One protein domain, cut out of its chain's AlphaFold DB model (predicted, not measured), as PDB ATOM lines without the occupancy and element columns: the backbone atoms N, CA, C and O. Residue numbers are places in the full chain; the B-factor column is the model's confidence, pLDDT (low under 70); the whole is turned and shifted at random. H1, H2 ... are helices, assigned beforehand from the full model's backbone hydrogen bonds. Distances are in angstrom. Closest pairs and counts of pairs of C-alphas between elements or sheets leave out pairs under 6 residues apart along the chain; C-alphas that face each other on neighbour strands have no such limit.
ATOM      1  N   SER A  20      95.347 -27.430  21.519       90.38
ATOM      2  CA  SER A  20      96.521 -28.175  21.075       90.38
ATOM      3  C   SER A  20      96.982 -29.173  22.141       90.38
ATOM      4  O   SER A  20      97.252 -30.322  21.800       90.38
ATOM      5  N   ALA A  21      97.026 -28.790  23.423       92.06
ATOM      6  CA  ALA A  21      97.420 -29.693  24.511       92.06
ATOM      7  C   ALA A  21      96.462 -30.888  24.644       92.06
ATOM      8  O   ALA A  21      96.896 -32.038  24.762       92.06
ATOM      9  N   ILE A  22      95.152 -30.638  24.545       94.06
ATOM     10  CA  ILE A  22      94.141 -31.705  24.537       94.06
ATOM     11  C   ILE A  22      94.300 -32.594  23.297       94.06
ATOM     12  O   ILE A  22      94.314 -33.817  23.423       94.06
ATOM     13  N   GLN A  23      94.475 -32.004  22.111       93.69
ATOM     14  CA  GLN A  23      94.699 -32.750  20.872       93.69
ATOM     15  C   GLN A  23      95.947 -33.633  20.963       93.69
ATOM     16  O   GLN A  23      95.903 -34.777  20.518       93.69
ATOM     17  N   PHE A  24      97.038 -33.151  21.561       93.00
ATOM     18  CA  PHE A  24      98.257 -33.932  21.776       93.00
ATOM     19  C   PHE A  24      98.005 -35.151  22.669       93.00
ATOM     20  O   PHE A  24      98.328 -36.273  22.276       93.00
ATOM     21  N   CYS A  25      97.348 -34.963  23.818       94.56
ATOM     22  CA  CYS A  25      97.010 -36.071  24.715       94.56
ATOM     23  C   CYS A  25      96.138 -37.116  24.003       94.56
ATOM     24  O   CYS A  25      96.424 -38.312  24.042       94.56
ATOM     25  N   LEU A  26      95.101 -36.675  23.285       94.88
ATOM     26  CA  LEU A  26      94.222 -37.588  22.555       94.88
ATOM     27  C   LEU A  26      94.907 -38.227  21.331       94.88
ATOM     28  O   LEU A  26      94.550 -39.336  20.943       94.88
ATOM     29  N   SER A  27      95.916 -37.576  20.750       94.31
ATOM     30  CA  SER A  27      96.753 -38.162  19.699       94.31
ATOM     31  C   SER A  27      97.579 -39.324  20.244       94.31
ATOM     32  O   SER A  27      97.589 -40.383  19.626       94.31
ATOM     33  N   ILE A  28      98.186 -39.180  21.430       94.44
ATOM     34  CA  ILE A  28      98.889 -40.278  22.123       94.44
ATOM     35  C   ILE A  28      97.922 -41.424  22.422       94.44
ATOM     36  O   ILE A  28      98.223 -42.576  22.113       94.44
ATOM     37  N   LYS A  29      96.727 -41.114  22.939       94.19
ATOM     38  CA  LYS A  29      95.673 -42.111  23.175       94.19
ATOM     39  C   LYS A  29      95.394 -42.949  21.923       94.19
ATOM     40  O   LYS A  29      95.312 -44.172  22.005       94.19
ATOM     41  N   VAL A  30      95.194 -42.294  20.777       93.81
ATOM     42  CA  VAL A  30      94.847 -42.955  19.509       93.81
ATOM     43  C   VAL A  30      96.040 -43.710  18.925       93.81
ATOM     44  O   VAL A  30      95.869 -44.837  18.472       93.81
ATOM     45  N   LEU A  31      97.234 -43.119  18.968       93.06
ATOM     46  CA  LEU A  31      98.449 -43.699  18.405       93.06
ATOM     47  C   LEU A  31      98.853 -44.992  19.121       93.06
ATOM     48  O   LEU A  31      99.149 -45.986  18.467       93.06
ATOM     49  N   PHE A  32      98.801 -44.991  20.454       92.38
ATOM     50  CA  PHE A  32      99.191 -46.135  21.284       92.38
ATOM     51  C   PHE A  32      98.011 -47.010  21.722       92.38
ATOM     52  O   PHE A  32      98.195 -47.941  22.499       92.38
ATOM     53  N   ARG A  33      96.794 -46.732  21.234       92.00
ATOM     54  CA  ARG A  33      95.569 -47.497  21.546       92.00
ATOM     55  C   ARG A  33      95.264 -47.612  23.042       92.00
ATOM     56  O   ARG A  33      94.760 -48.627  23.512       92.00
ATOM     57  N   LEU A  34      95.532 -46.551  23.794       92.12
ATOM     58  CA  LEU A  34      95.379 -46.557  25.245       92.12
ATOM     59  C   LEU A  34      93.986 -46.072  25.685       92.12
ATOM     60  O   LEU A  34      93.367 -45.219  25.036       92.12
ATOM     61  N   PRO A  35      93.487 -46.532  26.843       90.94
ATOM     62  CA  PRO A  35      92.445 -45.841  27.591       90.94
ATOM     63  C   PRO A  35      92.902 -44.440  28.036       90.94
ATOM     64  O   PRO A  35      94.088 -44.193  28.268       90.94
ATOM     65  N   LEU A  36      91.956 -43.515  28.238       90.88
ATOM     66  CA  LEU A  36      92.259 -42.125  28.633       90.88
ATOM     67  C   LEU A  36      93.059 -42.029  29.948       90.88
ATOM     68  O   LEU A  36      93.973 -41.218  30.057       90.88
ATOM     69  N   ARG A  37      92.758 -42.880  30.941       91.56
ATOM     70  CA  ARG A  37      93.487 -42.887  32.225       91.56
ATOM     71  C   ARG A  37      94.958 -43.272  32.053       91.56
ATOM     72  O   ARG A  37      95.829 -42.601  32.595       91.56
ATOM     73  N   GLN A  38      95.230 -44.305  31.256       94.44
ATOM     74  CA  GLN A  38      96.602 -44.723  30.947       94.44
ATOM     75  C   GLN A  38      97.330 -43.673  30.107       94.44
ATOM     76  O   GLN A  38      98.503 -43.402  30.345       94.44
ATOM     77  N   THR A  39      96.616 -43.018  29.187       94.31
ATOM     78  CA  THR A  39      97.155 -41.913  28.383       94.31
ATOM     79  C   THR A  39      97.680 -40.791  29.276       94.31
ATOM     80  O   THR A  39      98.811 -40.361  29.089       94.31
ATOM     81  N   ALA A  40      96.909 -40.343  30.274       93.31
ATOM     82  CA  ALA A  40      97.363 -39.299  31.195       93.31
ATOM     83  C   ALA A  40      98.675 -39.688  31.906       93.31
ATOM     84  O   ALA A  40      99.619 -38.901  31.919       93.31
ATOM     85  N   GLY A  41      98.775 -40.923  32.410       94.38
ATOM     86  CA  GLY A  41     100.002 -41.430  33.036       94.38
ATOM     87  C   GLY A  41     101.190 -41.521  32.070       94.38
ATOM     88  O   GLY A  41     102.302 -41.124  32.417       94.38
ATOM     89  N   MET A  42     100.961 -41.984  30.837       95.06
ATOM     90  CA  MET A  42     101.991 -42.030  29.795       95.06
ATOM     91  C   MET A  42     102.494 -40.628  29.441       95.06
ATOM     92  O   MET A  42     103.701 -40.415  29.374       95.06
ATOM     93  N   VAL A  43     101.591 -39.660  29.267       94.62
ATOM     94  CA  VAL A  43     101.946 -38.265  28.970       94.62
ATOM     95  C   VAL A  43     102.779 -37.659  30.103       94.62
ATOM     96  O   VAL A  43     103.757 -36.970  29.827       94.62
ATOM     97  N   VAL A  44     102.457 -37.958  31.367       94.44
ATOM     98  CA  VAL A  44     103.271 -37.536  32.523       94.44
ATOM     99  C   VAL A  44     104.688 -38.110  32.449       94.44
ATOM    100  O   VAL A  44     105.648 -37.384  32.694       94.44
ATOM    101  N   ARG A  45     104.847 -39.387  32.083       95.00
ATOM    102  CA  ARG A  45     106.179 -39.997  31.921       95.00
ATOM    103  C   ARG A  45     106.954 -39.386  30.758       95.00
ATOM    104  O   ARG A  45     108.117 -39.049  30.935       95.00
ATOM    105  N   LEU A  46     106.310 -39.192  29.607       93.00
ATOM    106  CA  LEU A  46     106.931 -38.556  28.441       93.00
ATOM    107  C   LEU A  46     107.386 -37.127  28.745       93.00
ATOM    108  O   LEU A  46     108.494 -36.752  28.382       93.00
ATOM    109  N   ARG A  47     106.564 -36.354  29.463       92.19
ATOM    110  CA  ARG A  47     106.929 -35.020  29.957       92.19
ATOM    111  C   ARG A  47     108.203 -35.080  30.810       92.19
ATOM    112  O   ARG A  47     109.125 -34.316  30.550       92.19
ATOM    113  N   ARG A  48     108.251 -35.976  31.806       93.19
ATOM    114  CA  ARG A  48     109.420 -36.134  32.693       93.19
ATOM    115  C   ARG A  48     110.679 -36.502  31.912       93.19
ATOM    116  O   ARG A  48     111.716 -35.899  32.133       93.19
ATOM    117  N   LEU A  49     110.569 -37.450  30.981       95.38
ATOM    118  CA  LEU A  49     111.687 -37.871  30.130       95.38
ATOM    119  C   LEU A  49     112.202 -36.746  29.231       95.38
ATOM    120  O   LEU A  49     113.388 -36.692  28.942       95.38
ATOM    121  N   ALA A  50     111.320 -35.848  28.804       93.38
ATOM    122  CA  ALA A  50     111.691 -34.713  27.975       93.38
ATOM    123  C   ALA A  50     112.162 -33.483  28.782       93.38
ATOM    124  O   ALA A  50     112.442 -32.452  28.178       93.38
ATOM    125  N   GLY A  51     112.238 -33.568  30.119       92.62
ATOM    126  CA  GLY A  51     112.692 -32.467  30.981       92.62
ATOM    127  C   GLY A  51     111.738 -31.270  31.025       92.62
ATOM    128  O   GLY A  51     112.168 -30.134  31.189       92.62
ATOM    129  N   LEU A  52     110.441 -31.501  30.812       89.50
ATOM    130  CA  LEU A  52     109.432 -30.445  30.678       89.50
ATOM    131  C   LEU A  52     108.645 -30.326  31.983       89.50
ATOM    132  O   LEU A  52     108.402 -31.351  32.617       89.50
ATOM    133  N   ASP A  53     108.188 -29.123  32.362       86.56
ATOM    134  CA  ASP A  53     107.549 -28.907  33.675       86.56
ATOM    135  C   ASP A  53     106.065 -28.521  33.707       86.56
ATOM    136  O   ASP A  53     105.460 -28.363  34.769       86.56
ATOM    137  N   TRP A  54     105.407 -28.486  32.554       86.12
ATOM    138  CA  TRP A  54     103.994 -28.110  32.487       86.12
ATOM    139  C   TRP A  54     103.035 -29.155  33.084       86.12
ATOM    140  O   TRP A  54     103.282 -30.365  33.020       86.12
ATOM    141  N   PRO A  55     101.876 -28.736  33.624       90.69
ATOM    142  CA  PRO A  55     100.857 -29.665  34.105       90.69
ATOM    143  C   PRO A  55     100.289 -30.516  32.960       90.69
ATOM    144  O   PRO A  55     100.219 -30.071  31.818       90.69
ATOM    145  N   VAL A  56      99.848 -31.740  33.247       91.06
ATOM    146  CA  VAL A  56      99.213 -32.623  32.252       91.06
ATOM    147  C   VAL A  56      97.701 -32.658  32.498       91.06
ATOM    148  O   VAL A  56      97.295 -32.810  33.651       91.06
ATOM    149  N   PRO A  57      96.851 -32.544  31.456       92.81
ATOM    150  CA  PRO A  57      95.409 -32.688  31.611       92.81
ATOM    151  C   PRO A  57      95.048 -34.047  32.216       92.81
ATOM    152  O   PRO A  57      95.439 -35.091  31.688       92.81
ATOM    153  N   ASP A  58      94.264 -34.044  33.289       91.75
ATOM    154  CA  ASP A  58      93.764 -35.263  33.915       91.75
ATOM    155  C   ASP A  58      92.675 -35.942  33.059       91.75
ATOM    156  O   ASP A  58      92.160 -35.385  32.082       91.75
ATOM    157  N   TYR A  59      92.284 -37.160  33.444       90.69
ATOM    158  CA  TYR A  59      91.232 -37.916  32.756       90.69
ATOM    159  C   TYR A  59      89.932 -37.108  32.596       90.69
ATOM    160  O   TYR A  59      89.326 -37.121  31.522       90.69
ATOM    161  N   SER A  60      89.503 -36.401  33.648       90.12
ATOM    162  CA  SER A  60      88.234 -35.671  33.637       90.12
ATOM    163  C   SER A  60      88.268 -34.500  32.654       90.12
ATOM    164  O   SER A  60      87.297 -34.255  31.929       90.12
ATOM    165  N   THR A  61      89.398 -33.799  32.569       92.19
ATOM    166  CA  THR A  61      89.604 -32.705  31.623       92.19
ATOM    167  C   THR A  61      89.656 -33.221  30.197       92.19
ATOM    168  O   THR A  61      88.939 -32.693  29.346       92.19
ATOM    169  N   GLN A  62      90.424 -34.281  29.930       92.12
ATOM    170  CA  GLN A  62      90.494 -34.883  28.597       92.12
ATOM    171  C   GLN A  62      89.117 -35.372  28.129       92.12
ATOM    172  O   GLN A  62      88.699 -35.049  27.021       92.12
ATOM    173  N   CYS A  63      88.372 -36.085  28.982       90.38
ATOM    174  CA  CYS A  63      87.056 -36.636  28.644       90.38
ATOM    175  C   CYS A  63      86.011 -35.548  28.338       90.38
ATOM    176  O   CYS A  63      85.242 -35.674  27.380       90.38
ATOM    177  N   ARG A  64      85.992 -34.460  29.124       91.12
ATOM    178  CA  ARG A  64      85.093 -33.318  28.891       91.12
ATOM    179  C   ARG A  64      85.480 -32.547  27.634       91.12
ATOM    180  O   ARG A  64      84.622 -32.258  26.805       91.12
ATOM    181  N   ARG A  65      86.771 -32.246  27.467       92.56
ATOM    182  CA  ARG A  65      87.273 -31.462  26.330       92.56
ATOM    183  C   ARG A  65      87.231 -32.230  25.019       92.56
ATOM    184  O   ARG A  65      87.055 -31.595  23.993       92.56
ATOM    185  N   GLN A  66      87.316 -33.561  25.031       92.50
ATOM    186  CA  GLN A  66      87.145 -34.368  23.820       92.50
ATOM    187  C   GLN A  66      85.802 -34.083  23.132       92.50
ATOM    188  O   GLN A  66      85.753 -34.083  21.909       92.50
ATOM    189  N   LYS A  67      84.740 -33.800  23.898       91.81
ATOM    190  CA  LYS A  67      83.414 -33.487  23.349       91.81
ATOM    191  C   LYS A  67      83.390 -32.155  22.590       91.81
ATOM    192  O   LYS A  67      82.739 -32.037  21.565       91.81
ATOM    193  N   THR A  68      84.102 -31.147  23.088       91.00
ATOM    194  CA  THR A  68      84.060 -29.773  22.557       91.00
ATOM    195  C   THR A  68      85.288 -29.401  21.725       91.00
ATOM    196  O   THR A  68      85.422 -28.255  21.288       91.00
ATOM    197  N   LEU A  69      86.202 -30.349  21.498       90.56
ATOM    198  CA  LEU A  69      87.447 -30.110  20.782       90.56
ATOM    199  C   LEU A  69      87.176 -29.876  19.292       90.56
ATOM    200  O   LEU A  69      86.946 -30.808  18.523       90.56
ATOM    201  N   LYS A  70      87.288 -28.617  18.867       84.50
ATOM    202  CA  LYS A  70      87.281 -28.246  17.451       84.50
ATOM    203  C   LYS A  70      88.679 -28.440  16.870       84.50
ATOM    204  O   LYS A  70      89.583 -27.656  17.154       84.50
ATOM    205  N   MET A  71      88.861 -29.488  16.072       82.06
ATOM    206  CA  MET A  71      90.100 -29.702  15.324       82.06
ATOM    207  C   MET A  71      90.016 -29.085  13.940       82.06
ATOM    208  O   MET A  71      89.041 -29.280  13.219       82.06
ATOM    209  N   GLN A  72      91.080 -28.387  13.564       76.19
ATOM    210  CA  GLN A  72      91.274 -27.917  12.204       76.19
ATOM    211  C   GLN A  72      91.980 -29.019  11.417       76.19
ATOM    212  O   GLN A  72      93.152 -29.312  11.655       76.19
ATOM    213  N   ILE A  73      91.252 -29.668  10.513       78.50
ATOM    214  CA  ILE A  73      91.832 -30.612   9.560       78.50
ATOM    215  C   ILE A  73      91.889 -29.888   8.220       78.50
ATOM    216  O   ILE A  73      90.827 -29.581   7.671       78.50
ATOM    217  N   PRO A  74      93.088 -29.600   7.685       69.88
ATOM    218  CA  PRO A  74      93.191 -29.045   6.349       69.88
ATOM    219  C   PRO A  74      92.640 -30.086   5.375       69.88
ATOM    220  O   PRO A  74      93.134 -31.213   5.299       69.88
ATOM    221  N   TYR A  75      91.582 -29.719   4.663       69.50
ATOM    222  CA  TYR A  75      91.009 -30.529   3.603       69.50
ATOM    223  C   TYR A  75      90.955 -29.682   2.339       69.50
ATOM    224  O   TYR A  75      90.562 -28.517   2.369       69.50
ATOM    225  N   ARG A  76      91.375 -30.267   1.220       65.38
ATOM    226  CA  ARG A  76      91.170 -29.664  -0.093       65.38
ATOM    227  C   ARG A  76      89.772 -30.074  -0.550       65.38
ATOM    228  O   ARG A  76      89.505 -31.271  -0.666       65.38
ATOM    229  N   ARG A  77      88.877 -29.101  -0.753       59.56
ATOM    230  CA  ARG A  77      87.599 -29.356  -1.435       59.56
ATOM    231  C   ARG A  77      87.907 -29.857  -2.843       59.56
ATOM    232  O   ARG A  77      88.833 -29.360  -3.475       59.56
ATOM    233  N   LYS A 135      93.243 -45.469   2.141       88.38
ATOM    234  CA  LYS A 135      93.198 -44.466   3.218       88.38
ATOM    235  C   LYS A 135      92.366 -44.947   4.412       88.38
ATOM    236  O   LYS A 135      92.776 -44.750   5.554       88.38
ATOM    237  N   MET A 136      91.245 -45.622   4.167       91.50
ATOM    238  CA  MET A 136      90.421 -46.231   5.212       91.50
ATOM    239  C   MET A 136      91.173 -47.341   5.948       91.50
ATOM    240  O   MET A 136      91.069 -47.429   7.169       91.50
ATOM    241  N   ARG A 137      91.988 -48.140   5.247       91.50
ATOM    242  CA  ARG A 137      92.892 -49.113   5.877       91.50
ATOM    243  C   ARG A 137      93.886 -48.421   6.813       91.50
ATOM    244  O   ARG A 137      94.039 -48.863   7.947       91.50
ATOM    245  N   CYS A 138      94.493 -47.306   6.402       90.00
ATOM    246  CA  CYS A 138      95.370 -46.517   7.279       90.00
ATOM    247  C   CYS A 138      94.628 -45.970   8.511       90.00
ATOM    248  O   CYS A 138      95.156 -46.021   9.615       90.00
ATOM    249  N   LEU A 139      93.393 -45.483   8.361       90.81
ATOM    250  CA  LEU A 139      92.587 -45.020   9.502       90.81
ATOM    251  C   LEU A 139      92.236 -46.159  10.476       90.81
ATOM    252  O   LEU A 139      92.211 -45.953  11.693       90.81
ATOM    253  N   LYS A 140      91.988 -47.364   9.954       90.88
ATOM    254  CA  LYS A 140      91.738 -48.577  10.748       90.88
ATOM    255  C   LYS A 140      92.992 -49.118  11.433       90.88
ATOM    256  O   LYS A 140      92.878 -49.747  12.483       90.88
ATOM    257  N   ALA A 141      94.183 -48.776  10.939       90.88
ATOM    258  CA  ALA A 141      95.446 -49.110  11.594       90.88
ATOM    259  C   ALA A 141      95.595 -48.482  12.993       90.88
ATOM    260  O   ALA A 141      96.425 -48.948  13.761       90.88
ATOM    261  N   PHE A 142      94.773 -47.492  13.368       90.75
ATOM    262  CA  PHE A 142      94.686 -47.004  14.751       90.75
ATOM    263  C   PHE A 142      93.674 -47.785  15.593       90.75
ATOM    264  O   PHE A 142      93.905 -48.012  16.770       90.75
ATOM    265  N   SER A 143      92.560 -48.243  15.021       87.19
ATOM    266  CA  SER A 143      91.609 -49.175  15.648       87.19
ATOM    267  C   SER A 143      90.502 -49.531  14.652       87.19
ATOM    268  O   SER A 143      90.011 -48.657  13.933       87.19
ATOM    269  N   GLU A 144      90.045 -50.784  14.669       88.50
ATOM    270  CA  GLU A 144      88.922 -51.253  13.845       88.50
ATOM    271  C   GLU A 144      87.578 -50.617  14.222       88.50
ATOM    272  O   GLU A 144      86.685 -50.502  13.382       88.50
ATOM    273  N   ARG A 145      87.424 -50.184  15.479       90.25
ATOM    274  CA  ARG A 145      86.183 -49.606  16.014       90.25
ATOM    275  C   ARG A 145      86.424 -48.219  16.589       90.25
ATOM    276  O   ARG A 145      87.538 -47.901  17.013       90.25
ATOM    277  N   ILE A 146      85.382 -47.397  16.611       89.75
ATOM    278  CA  ILE A 146      85.388 -46.121  17.332       89.75
ATOM    279  C   ILE A 146      85.064 -46.433  18.796       89.75
ATOM    280  O   ILE A 146      84.056 -47.077  19.075       89.75
ATOM    281  N   ALA A 147      85.945 -46.046  19.718       86.31
ATOM    282  CA  ALA A 147      85.804 -46.395  21.132       86.31
ATOM    283  C   ALA A 147      84.770 -45.516  21.853       86.31
ATOM    284  O   ALA A 147      84.136 -45.953  22.815       86.31
ATOM    285  N   ALA A 148      84.609 -44.266  21.413       87.56
ATOM    286  CA  ALA A 148      83.622 -43.349  21.962       87.56
ATOM    287  C   ALA A 148      82.175 -43.796  21.676       87.56
ATOM    288  O   ALA A 148      81.833 -44.186  20.560       87.56
ATOM    289  N   ARG A 149      81.303 -43.684  22.685       88.25
ATOM    290  CA  ARG A 149      79.862 -43.989  22.569       88.25
ATOM    291  C   ARG A 149      79.005 -42.792  22.148       88.25
ATOM    292  O   ARG A 149      77.912 -42.973  21.640       88.25
ATOM    293  N   ASP A 150      79.500 -41.584  22.390       91.81
ATOM    294  CA  ASP A 150      78.800 -40.317  22.165       91.81
ATOM    295  C   ASP A 150      79.270 -39.680  20.854       91.81
ATOM    296  O   ASP A 150      80.477 -39.647  20.599       91.81
ATOM    297  N   HIS A 151      78.336 -39.184  20.039       91.81
ATOM    298  CA  HIS A 151      78.595 -38.748  18.662       91.81
ATOM    299  C   HIS A 151      79.713 -37.702  18.562       91.81
ATOM    300  O   HIS A 151      80.659 -37.875  17.799       91.81
ATOM    301  N   ASP A 152      79.677 -36.664  19.395       91.94
ATOM    302  CA  ASP A 152      80.696 -35.608  19.395       91.94
ATOM    303  C   ASP A 152      82.096 -36.168  19.687       91.94
ATOM    304  O   ASP A 152      83.093 -35.810  19.053       91.94
ATOM    305  N   ARG A 153      82.178 -37.123  20.618       91.69
ATOM    306  CA  ARG A 153      83.435 -37.804  20.949       91.69
ATOM    307  C   ARG A 153      83.888 -38.761  19.847       91.69
ATOM    308  O   ARG A 153      85.100 -38.920  19.686       91.69
ATOM    309  N   GLN A 154      82.962 -39.376  19.107       92.69
ATOM    310  CA  GLN A 154      83.267 -40.181  17.917       92.69
ATOM    311  C   GLN A 154      83.854 -39.304  16.813       92.69
ATOM    312  O   GLN A 154      84.897 -39.643  16.253       92.69
ATOM    313  N   THR A 155      83.248 -38.144  16.564       92.69
ATOM    314  CA  THR A 155      83.737 -37.146  15.608       92.69
ATOM    315  C   THR A 155      85.142 -36.683  15.974       92.69
ATOM    316  O   THR A 155      86.040 -36.721  15.134       92.69
ATOM    317  N   ALA A 156      85.389 -36.350  17.246       92.50
ATOM    318  CA  ALA A 156      86.733 -36.023  17.717       92.50
ATOM    319  C   ALA A 156      87.715 -37.193  17.529       92.50
ATOM    320  O   ALA A 156      88.838 -37.002  17.074       92.50
ATOM    321  N   GLU A 157      87.317 -38.430  17.820       92.56
ATOM    322  CA  GLU A 157      88.188 -39.592  17.624       92.56
ATOM    323  C   GLU A 157      88.580 -39.785  16.149       92.56
ATOM    324  O   GLU A 157      89.758 -39.988  15.846       92.56
ATOM    325  N   ILE A 158      87.623 -39.669  15.224       92.44
ATOM    326  CA  ILE A 158      87.873 -39.746  13.778       92.44
ATOM    327  C   ILE A 158      88.790 -38.607  13.339       92.44
ATOM    328  O   ILE A 158      89.778 -38.841  12.643       92.44
ATOM    329  N   HIS A 159      88.498 -37.383  13.767       92.88
ATOM    330  CA  HIS A 159      89.287 -36.213  13.416       92.88
ATOM    331  C   HIS A 159      90.749 -36.333  13.876       92.88
ATOM    332  O   HIS A 159      91.656 -36.016  13.106       92.88
ATOM    333  N   ILE A 160      91.005 -36.874  15.073       93.06
ATOM    334  CA  ILE A 160      92.373 -37.152  15.546       93.06
ATOM    335  C   ILE A 160      93.063 -38.169  14.638       93.06
ATOM    336  O   ILE A 160      94.206 -37.953  14.239       93.06
ATOM    337  N   ARG A 161      92.383 -39.266  14.282       93.50
ATOM    338  CA  ARG A 161      92.948 -40.284  13.379       93.50
ATOM    339  C   ARG A 161      93.303 -39.683  12.023       93.50
ATOM    340  O   ARG A 161      94.389 -39.935  11.515       93.50
ATOM    341  N   VAL A 162      92.427 -38.857  11.454       92.25
ATOM    342  CA  VAL A 162      92.687 -38.168  10.183       92.25
ATOM    343  C   VAL A 162      93.878 -37.218  10.311       92.25
ATOM    344  O   VAL A 162      94.763 -37.243   9.457       92.25
ATOM    345  N   ALA A 163      93.954 -36.433  11.389       91.44
ATOM    346  CA  ALA A 163      95.086 -35.545  11.644       91.44
ATOM    347  C   ALA A 163      96.415 -36.315  11.760       91.44
ATOM    348  O   ALA A 163      97.418 -35.886  11.189       91.44
ATOM    349  N   LEU A 164      96.418 -37.469  12.436       91.62
ATOM    350  CA  LEU A 164      97.581 -38.356  12.534       91.62
ATOM    351  C   LEU A 164      97.991 -38.907  11.166       91.62
ATOM    352  O   LEU A 164      99.155 -38.790  10.794       91.62
ATOM    353  N   VAL A 165      97.042 -39.440  10.389       90.62
ATOM    354  CA  VAL A 165      97.316 -39.935   9.031       90.62
ATOM    355  C   VAL A 165      97.897 -38.828   8.162       90.62
ATOM    356  O   VAL A 165      98.877 -39.056   7.462       90.62
ATOM    357  N   ASN A 166      97.318 -37.629   8.192       89.31
ATOM    358  CA  ASN A 166      97.807 -36.499   7.406       89.31
ATOM    359  C   ASN A 166      99.230 -36.110   7.808       89.31
ATOM    360  O   ASN A 166     100.069 -35.921   6.932       89.31
ATOM    361  N   ARG A 167      99.523 -36.072   9.113       88.31
ATOM    362  CA  ARG A 167     100.868 -35.784   9.616       88.31
ATOM    363  C   ARG A 167     101.874 -36.863   9.213       88.31
ATOM    364  O   ARG A 167     102.955 -36.519   8.760       88.31
ATOM    365  N   PHE A 168     101.518 -38.142   9.295       88.38
ATOM    366  CA  PHE A 168     102.392 -39.225   8.835       88.38
ATOM    367  C   PHE A 168     102.625 -39.204   7.329       88.38
ATOM    368  O   PHE A 168     103.752 -39.420   6.905       88.38
TER     369      PHE A 168
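This is residues 20 to 77 and 135 to 168 of the 180 residues of the protein "Tnp_DDE_dom domain-containing protein" of Maliponia aquimaris (UniProt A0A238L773). The longest helix, H5, crosses one side of H1, which lies in the middle; H2 crosses the other side of H1, and H3 bridges from H2 to H5, making an arch of H2, H3 and H5 round H1. The short helix H4 packs on H5 alone. The printed part has 92 residues with five named helices, H1 to H5 in chain order, and no named strand: it is all helix. It is compact, with a radius of gyration of the C-alphas of 13.3 A and spans of 40 by 27 by 24 A.

H5, residues 151 to 168, is 25.8 A long and ends at C-alpha 168 (102.392, -39.225, 8.835). H1, residues 20 to 31, begins at C-alpha 20 (96.521, -28.175, 21.075) and is 15.9 A long. H2 holds residues 36 to 49, 19.9 A; H3 residues 59 to 68, 14.9 A; H4 residues 135 to 140, 8.7 A.

Helix packing is mostly crossed. H5 touches H1 with residues 157 to 164 alone, about perpendicular at 82 degrees; the closest C-alphas, of Ile 160 and Ser 27, are 6.1 A apart. H5 touches H3 with residues 152 to 156 alone, at 88 degrees, closest at C-alphas Arg 153 and Lys 67, 4.9 A. H4 touches H5 at a steep tilt of 60 degrees, opposite ways, closest at C-alphas Leu 139 and Arg 161, 6.1 A. H1 touches H2, closest at C-alphas Lys 29 and Thr 39, 5.4 A. H2 and H5 are apart. Every O i to N i+4 pair is within hydrogen-bond range in H1, H2, H4 and H5; in H3, 4 of 6 are.

The C-alphas farthest apart, of Gly 51 and Arg 77, are 41.1 A apart. Residues 78 to 134 are not printed; C-alphas 77 and 135 are 16.8 A apart across the cut. Of the links printed whole, none is long. Residues 74 to 77 have pLDDT under 70.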